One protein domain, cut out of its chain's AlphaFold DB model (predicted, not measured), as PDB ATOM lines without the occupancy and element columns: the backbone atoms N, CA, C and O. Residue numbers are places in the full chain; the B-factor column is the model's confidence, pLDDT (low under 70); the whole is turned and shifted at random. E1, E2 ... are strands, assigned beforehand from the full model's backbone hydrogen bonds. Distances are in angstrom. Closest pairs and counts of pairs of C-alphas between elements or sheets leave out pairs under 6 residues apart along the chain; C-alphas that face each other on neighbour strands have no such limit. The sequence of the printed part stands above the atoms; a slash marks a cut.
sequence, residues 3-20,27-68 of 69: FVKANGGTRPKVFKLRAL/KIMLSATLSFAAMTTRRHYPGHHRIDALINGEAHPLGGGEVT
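AT A GLANCE: This is residues 3 to 20 and 27 to 68 of the 69 residues of an uncharacterized protein of Paracoccus siganidrum (UniProt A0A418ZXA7). With little regular structure, this is a long hairpin, E2 and E3, beside a short strand, E1, and one long stretch with no named element, residues 27 to 46, of which residues 37 to 42 stick out. The printed part has 60 residues, with no named helix and three named strands in the order E1, E2, E3; they hold 22 residues, all strand in class. The sheet E2 - E3 is antiparallel. The whole is only just loose, close to compact, with a radius of gyration of the C-alphas of 13.0 A, and spans 37 by 21 by 17 A.

HOW THE PARTS SIT: E1, residues 10 to 12, pairs with no named strand, but residues 3 to 4 pair antiparallel with its residues 10 to 11. E2, residues 47 to 55, comes closest to E1 at the C-alphas of His 49 and Thr 10, 7.9 A apart. E3, residues 58 to 67, forms an antiparallel hairpin with E2 at 156 degrees; N 51 and O 63, 2.8 A apart, are within hydrogen-bond range. E1 and E3 are apart.

IN THESE COORDINATES: E1 begins at C-alpha 10 (123.022, 154.393, 155.159) and measures 7.0 A. E2 and E3 each measure 25.7 A; E3 bends by 56 degrees at residue 62 and ends at C-alpha 67 (118.423, 148.515, 144.343).

THE WHOLE: Residues 21 to 26 are not printed; C-alphas 20 and 27 are 11.6 A apart across the cut. The E2 to E3 link is tight. No printed residue is under 70 in pLDDT.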
ATOM      1  N   PHE A   3     125.076 150.241 152.858       93.81
ATOM      2  CA  PHE A   3     123.762 149.641 152.655       93.81
ATOM      3  C   PHE A   3     122.656 150.591 153.111       93.81
ATOM      4  O   PHE A   3     122.730 151.130 154.222       93.81
ATOM      5  N   VAL A   4     121.620 150.737 152.288       94.94
ATOM      6  CA  VAL A   4     120.353 151.358 152.691       94.94
ATOM      7  C   VAL A   4     119.673 150.474 153.733       94.94
ATOM      8  O   VAL A   4     119.626 149.248 153.604       94.94
ATOM      9  N   LYS A   5     119.182 151.100 154.801       92.56
ATOM     10  CA  LYS A   5     118.437 150.452 155.886       92.56
ATOM     11  C   LYS A   5     116.939 150.715 155.743       92.56
ATOM     12  O   LYS A   5     116.530 151.602 155.006       92.56
ATOM     13  N   ALA A   6     116.136 150.032 156.560       91.06
ATOM     14  CA  ALA A   6     114.683 150.225 156.639       91.06
ATOM     15  C   ALA A   6     114.247 151.693 156.774       91.06
ATOM     16  O   ALA A   6     113.201 152.072 156.268       91.06
ATOM     17  N   ASN A   7     115.045 152.515 157.461       92.25
ATOM     18  CA  ASN A   7     114.743 153.923 157.701       92.25
ATOM     19  C   ASN A   7     115.331 154.877 156.643       92.25
ATOM     20  O   ASN A   7     115.462 156.066 156.918       92.25
ATOM     21  N   GLY A   8     115.786 154.368 155.494       89.44
ATOM     22  CA  GLY A   8     116.394 155.150 154.407       89.44
ATOM     23  C   GLY A   8     117.829 155.623 154.668       89.44
ATOM     24  O   GLY A   8     118.543 155.984 153.737       89.44
ATOM     25  N   GLY A   9     118.304 155.585 155.915       93.56
ATOM     26  CA  GLY A   9     119.683 155.939 156.238       93.56
ATOM     27  C   GLY A   9     120.680 154.877 155.769       93.56
ATOM     28  O   GLY A   9     120.367 153.686 155.721       93.56
ATOM     29  N   THR A  10     121.922 155.292 155.531       93.81
ATOM     30  CA  THR A  10     123.022 154.393 155.159       93.81
ATOM     31  C   THR A  10     124.087 154.331 156.251       93.81
ATOM     32  O   THR A  10     124.253 155.258 157.047       93.81
ATOM     33  N   ARG A  11     124.787 153.195 156.352       89.25
ATOM     34  CA  ARG A  11     125.989 153.046 157.190       89.25
ATOM     35  C   ARG A  11     127.020 152.153 156.498       89.25
ATOM     36  O   ARG A  11     126.622 151.186 155.839       89.25
ATOM     37  N   PRO A  12     128.326 152.421 156.677       93.94
ATOM     38  CA  PRO A  12     129.360 151.600 156.076       93.94
ATOM     39  C   PRO A  12     129.373 150.201 156.698       93.94
ATOM     40  O   PRO A  12     129.542 150.029 157.905       93.94
ATOM     41  N   LYS A  13     129.265 149.184 155.847       94.25
ATOM     42  CA  LYS A  13     129.747 147.834 156.116       94.25
ATOM     43  C   LYS A  13     131.080 147.653 155.395       94.25
ATOM     44  O   LYS A  13     131.160 147.757 154.167       94.25
ATOM     45  N   VAL A  14     132.120 147.396 156.183       96.00
ATOM     46  CA  VAL A  14     133.475 147.131 155.693       96.00
ATOM     47  C   VAL A  14     133.635 145.636 155.434       96.00
ATOM     48  O   VAL A  14     133.280 144.811 156.277       96.00
ATOM     49  N   PHE A  15     134.174 145.311 154.263       94.81
ATOM     50  CA  PHE A  15     134.553 143.963 153.852       94.81
ATOM     51  C   PHE A  15     136.061 143.958 153.614       94.81
ATOM     52  O   PHE A  15     136.599 144.906 153.041       94.81
ATOM     53  N   LYS A  16     136.758 142.921 154.080       95.75
ATOM     54  CA  LYS A  16     138.187 142.764 153.795       95.75
ATOM     55  C   LYS A  16     138.348 142.316 152.343       95.75
ATOM     56  O   LYS A  16     137.693 141.364 151.933       95.75
ATOM     57  N   LEU A  17     139.208 143.008 151.598       96.75
ATOM     58  CA  LEU A  17     139.540 142.672 150.214       96.75
ATOM     59  C   LEU A  17     140.903 141.979 150.140       96.75
ATOM     60  O   LEU A  17     140.987 140.790 149.850       96.75
ATOM     61  N   ARG A  18     141.977 142.711 150.454       96.50
ATOM     62  CA  ARG A  18     143.349 142.196 150.450       96.50
ATOM     63  C   ARG A  18     144.252 143.052 151.338       96.50
ATOM     64  O   ARG A  18     143.975 144.231 151.535       96.50
ATOM     65  N   ALA A  19     145.325 142.453 151.845       96.69
ATOM     66  CA  ALA A  19     146.500 143.155 152.354       96.69
ATOM     67  C   ALA A  19     147.692 142.766 151.467       96.69
ATOM     68  O   ALA A  19     147.851 141.586 151.143       96.69
ATOM     69  N   LEU A  20     148.462 143.752 151.014       95.56
ATOM     70  CA  LEU A  20     149.594 143.574 150.107       95.56
ATOM     71  C   LEU A  20     150.564 144.754 150.230       95.56
ATOM     72  O   LEU A  20     150.194 145.802 150.759       95.56
ATOM     73  N   LYS A  27     151.323 148.250 139.672       97.00
ATOM     74  CA  LYS A  27     149.869 148.347 139.562       97.00
ATOM     75  C   LYS A  27     149.270 146.967 139.743       97.00
ATOM     76  O   LYS A  27     149.727 146.003 139.137       97.00
ATOM     77  N   ILE A  28     148.197 146.901 140.517       96.75
ATOM     78  CA  ILE A  28     147.416 145.684 140.701       96.75
ATOM     79  C   ILE A  28     145.946 145.968 140.419       96.75
ATOM     80  O   ILE A  28     145.427 147.034 140.753       96.75
ATOM     81  N   MET A  29     145.269 144.994 139.819       96.50
ATOM     82  CA  MET A  29     143.820 145.000 139.681       96.50
ATOM     83  C   MET A  29     143.210 144.154 140.795       96.50
ATOM     84  O   MET A  29     143.558 142.985 140.963       96.50
ATOM     85  N   LEU A  30     142.288 144.741 141.551       95.88
ATOM     86  CA  LEU A  30     141.527 144.049 142.585       95.88
ATOM     87  C   LEU A  30     140.049 144.053 142.204       95.88
ATOM     88  O   LEU A  30     139.536 145.044 141.691       95.88
ATOM     89  N   SER A  31     139.361 142.954 142.485       95.00
ATOM     90  CA  SER A  31     137.916 142.839 142.305       95.00
ATOM     91  C   SER A  31     137.301 142.084 143.476       95.00
ATOM     92  O   SER A  31     137.957 141.270 144.129       95.00
ATOM     93  N   ALA A  32     136.038 142.383 143.765       93.31
ATOM     94  CA  ALA A  32     135.229 141.620 144.697       93.31
ATOM     95  C   ALA A  32     133.773 141.625 144.255       93.31
ATOM     96  O   ALA A  32     133.249 142.649 143.817       93.31
ATOM     97  N   THR A  33     133.121 140.486 144.453       93.06
ATOM     98  CA  THR A  33     131.689 140.325 144.225       93.06
ATOM     99  C   THR A  33     130.981 140.287 145.568       93.06
ATOM    100  O   THR A  33     131.288 139.457 146.423       93.06
ATOM    101  N   LEU A  34     130.019 141.187 145.759       89.19
ATOM    102  CA  LEU A  34     129.121 141.172 146.908       89.19
ATOM    103  C   LEU A  34     127.747 140.703 146.442       89.19
ATOM    104  O   LEU A  34     127.116 141.353 145.614       89.19
ATOM    105  N   SER A  35     127.290 139.577 146.984       87.81
ATOM    106  CA  SER A  35     125.946 139.079 146.701       87.81
ATOM    107  C   SER A  35     124.889 139.943 147.389       87.81
ATOM    108  O   SER A  35     125.035 140.298 148.561       87.81
ATOM    109  N   PHE A  36     123.821 140.236 146.651       87.75
ATOM    110  CA  PHE A  36     122.580 140.844 147.140       87.75
ATOM    111  C   PHE A  36     121.435 139.829 147.251       87.75
ATOM    112  O   PHE A  36     120.279 140.211 147.428       87.75
ATOM    113  N   ALA A  37     121.737 138.532 147.132       88.00
ATOM    114  CA  ALA A  37     120.740 137.489 147.323       88.00
ATOM    115  C   ALA A  37     120.085 137.616 148.705       88.00
ATOM    116  O   ALA A  37     120.735 137.982 149.687       88.00
ATOM    117  N   ALA A  38     118.795 137.291 148.784       85.25
ATOM    118  CA  ALA A  38     118.083 137.286 150.051       85.25
ATOM    119  C   ALA A  38     118.743 136.292 151.022       85.25
ATOM    120  O   ALA A  38     118.896 135.109 150.717       85.25
ATOM    121  N   MET A  39     119.134 136.780 152.198       88.00
ATOM    122  CA  MET A  39     119.716 135.972 153.269       88.00
ATOM    123  C   MET A  39     118.920 136.183 154.554       88.00
ATOM    124  O   MET A  39     118.438 137.284 154.824       88.00
ATOM    125  N   THR A  40     118.846 135.157 155.403       90.19
ATOM    126  CA  THR A  40     118.120 135.221 156.687       90.19
ATOM    127  C   THR A  40     118.662 136.294 157.633       90.19
ATOM    128  O   THR A  40     117.925 136.837 158.450       90.19
ATOM    129  N   THR A  41     119.945 136.636 157.510       86.69
ATOM    130  CA  THR A  41     120.653 137.562 158.407       86.69
ATOM    131  C   THR A  41     120.819 138.976 157.848       86.69
ATOM    132  O   THR A  41     121.300 139.862 158.560       86.69
ATOM    133  N   ARG A  42     120.446 139.229 156.585       83.62
ATOM    134  CA  ARG A  42     120.566 140.555 155.968       83.62
ATOM    135  C   ARG A  42     119.447 140.804 154.967       83.62
ATOM    136  O   ARG A  42     119.406 140.208 153.898       83.62
ATOM    137  N   ARG A  43     118.596 141.772 155.301       88.25
ATOM    138  CA  ARG A  43     117.614 142.343 154.381       88.25
ATOM    139  C   ARG A  43     118.226 143.529 153.643       88.25
ATOM    140  O   ARG A  43     118.763 144.435 154.281       88.25
ATOM    141  N   HIS A  44     118.133 143.512 152.320       90.62
ATOM    142  CA  HIS A  44     118.444 144.657 151.470       90.62
ATOM    143  C   HIS A  44     117.184 145.505 151.299       90.62
ATOM    144  O   HIS A  44     116.087 144.964 151.173       90.62
ATOM    145  N   TYR A  45     117.341 146.825 151.357       92.75
ATOM    146  CA  TYR A  45     116.246 147.774 151.175       92.75
ATOM    147  C   TYR A  45     116.439 148.531 149.860       92.75
ATOM    148  O   TYR A  45     117.597 148.766 149.486       92.75
ATOM    149  N   PRO A  46     115.346 148.910 149.174       93.56
ATOM    150  CA  PRO A  46     115.433 149.728 147.976       93.56
ATOM    151  C   PRO A  46     116.129 151.067 148.238       93.56
ATOM    152  O   PRO A  46     116.072 151.586 149.356       93.56
ATOM    153  N   GLY A  47     116.775 151.616 147.215       94.00
ATOM    154  CA  GLY A  47     117.514 152.875 147.281       94.00
ATOM    155  C   GLY A  47     118.922 152.774 146.693       94.00
ATOM    156  O   GLY A  47     119.390 151.691 146.332       94.00
ATOM    157  N   HIS A  48     119.632 153.902 146.669       95.12
ATOM    158  CA  HIS A  48     121.009 153.974 146.185       95.12
ATOM    159  C   HIS A  48     122.017 153.470 147.232       95.12
ATOM    160  O   HIS A  48     122.209 154.079 148.292       95.12
ATOM    161  N   HIS A  49     122.729 152.383 146.919       94.88
ATOM    162  CA  HIS A  49     123.793 151.831 147.762       94.88
ATOM    163  C   HIS A  49     125.170 152.262 147.240       94.88
ATOM    164  O   HIS A  49     125.588 151.861 146.154       94.88
ATOM    165  N   ARG A  50     125.912 153.051 148.031       96.06
ATOM    166  CA  ARG A  50     127.247 153.562 147.657       96.06
ATOM    167  C   ARG A  50     128.367 152.566 147.968       96.06
ATOM    168  O   ARG A  50     128.370 151.911 149.014       96.06
ATOM    169  N   ILE A  51     129.384 152.520 147.121       96.19
ATOM    170  CA  ILE A  51     130.601 151.731 147.293       96.19
ATOM    171  C   ILE A  51     131.797 152.682 147.384       96.19
ATOM    172  O   ILE A  51     132.001 153.517 146.510       96.19
ATOM    173  N   ASP A  52     132.606 152.495 148.425       97.25
ATOM    174  CA  ASP A  52     133.892 153.168 148.598       97.25
ATOM    175  C   ASP A  52     134.973 152.079 148.723       97.25
ATOM    176  O   ASP A  52     134.744 151.057 149.388       97.25
ATOM    177  N   ALA A  53     136.136 152.296 148.108       96.62
ATOM    178  CA  ALA A  53     137.367 151.587 148.434       96.62
ATOM    179  C   ALA A  53     137.949 152.175 149.720       96.62
ATOM    180  O   ALA A  53     138.000 153.392 149.875       96.62
ATOM    181  N   LEU A  54     138.403 151.314 150.630       97.19
ATOM    182  CA  LEU A  54     139.145 151.738 151.815       97.19
ATOM    183  C   LEU A  54     140.612 151.358 151.643       97.19
ATOM    184  O   LEU A  54     140.951 150.176 151.729       97.19
ATOM    185  N   ILE A  55     141.463 152.352 151.400       96.31
ATOM    186  CA  ILE A  55     142.907 152.181 151.207       96.31
ATOM    187  C   ILE A  55     143.594 152.806 152.416       96.31
ATOM    188  O   ILE A  55     143.447 153.992 152.671       96.31
ATOM    189  N   ASN A  56     144.286 151.992 153.217       96.38
ATOM    190  CA  ASN A  56     144.979 152.439 154.435       96.38
ATOM    191  C   ASN A  56     144.111 153.262 155.416       96.38
ATOM    192  O   ASN A  56     144.620 154.087 156.165       96.38
ATOM    193  N   GLY A  57     142.798 153.007 155.440       95.31
ATOM    194  CA  GLY A  57     141.836 153.706 156.301       95.31
ATOM    195  C   GLY A  57     141.132 154.897 155.644       95.31
ATOM    196  O   GLY A  57     140.142 155.374 156.194       95.31
ATOM    197  N   GLU A  58     141.567 155.321 154.459       97.44
ATOM    198  CA  GLU A  58     140.967 156.422 153.706       97.44
ATOM    199  C   GLU A  58     139.915 155.922 152.708       97.44
ATOM    200  O   GLU A  58     140.086 154.880 152.070       97.44
ATOM    201  N   ALA A  59     138.802 156.652 152.599       97.12
ATOM    202  CA  ALA A  59     137.691 156.313 151.719       97.12
ATOM    203  C   ALA A  59     137.823 156.986 150.351       97.12
ATOM    204  O   ALA A  59     137.799 158.209 150.244       97.12
ATOM    205  N   HIS A  60     137.844 156.170 149.301       97.50
ATOM    206  CA  HIS A  60     137.819 156.607 147.910       97.50
ATOM    207  C   HIS A  60     136.512 156.136 147.254       97.50
ATOM    208  O   HIS A  60     136.279 154.925 147.182       97.50
ATOM    209  N   PRO A  61     135.634 157.043 146.788       96.75
ATOM    210  CA  PRO A  61     134.383 156.660 146.140       96.75
ATOM    211  C   PRO A  61     134.627 155.819 144.882       96.75
ATOM    212  O   PRO A  61     135.411 156.202 144.018       96.75
ATOM    213  N   LEU A  62     133.925 154.691 144.762       95.69
ATOM    214  CA  LEU A  62     133.914 153.847 143.557       95.69
ATOM    215  C   LEU A  62     132.598 153.951 142.772       95.69
ATOM    216  O   LEU A  62     132.493 153.398 141.682       95.69
ATOM    217  N   GLY A  63     131.592 154.634 143.323       95.06
ATOM    218  CA  GLY A  63     130.257 154.756 142.739       95.06
ATOM    219  C   GLY A  63     129.209 154.020 143.568       95.06
ATOM    220  O   GLY A  63     129.255 154.034 144.798       95.06
ATOM    221  N   GLY A  64     128.238 153.400 142.912       94.31
ATOM    222  CA  GLY A  64     127.125 152.726 143.569       94.31
ATOM    223  C   GLY A  64     126.101 152.222 142.565       94.31
ATOM    224  O   GLY A  64     126.320 152.290 141.356       94.31
ATOM    225  N   GLY A  65     124.992 151.704 143.080       93.00
ATOM    226  CA  GLY A  65     123.878 151.240 142.266       93.00
ATOM    227  C   GLY A  65     122.550 151.386 142.993       93.00
ATOM    228  O   GLY A  65     122.498 151.371 144.226       93.00
ATOM    229  N   GLU A  66     121.487 151.526 142.209       94.19
ATOM    230  CA  GLU A  66     120.118 151.516 142.708       94.19
ATOM    231  C   GLU A  66     119.664 150.071 142.914       94.19
ATOM    232  O   GLU A  66     119.804 149.232 142.023       94.19
ATOM    233  N   VAL A  67     119.122 149.775 144.092       91.62
ATOM    234  CA  VAL A  67     118.423 148.515 144.343       91.62
ATOM    235  C   VAL A  67     116.933 148.803 144.311       91.62
ATOM    236  O   VAL A  67     116.450 149.670 145.038       91.62
ATOM    237  N   THR A  68     116.207 148.070 143.478       87.94
ATOM    238  CA  THR A  68     114.746 148.128 143.403       87.94
ATOM    239  C   THR A  68     114.116 147.044 144.280       87.94
ATOM    240  O   THR A  68     114.799 146.110 144.705       87.94
TER     241      THR A  68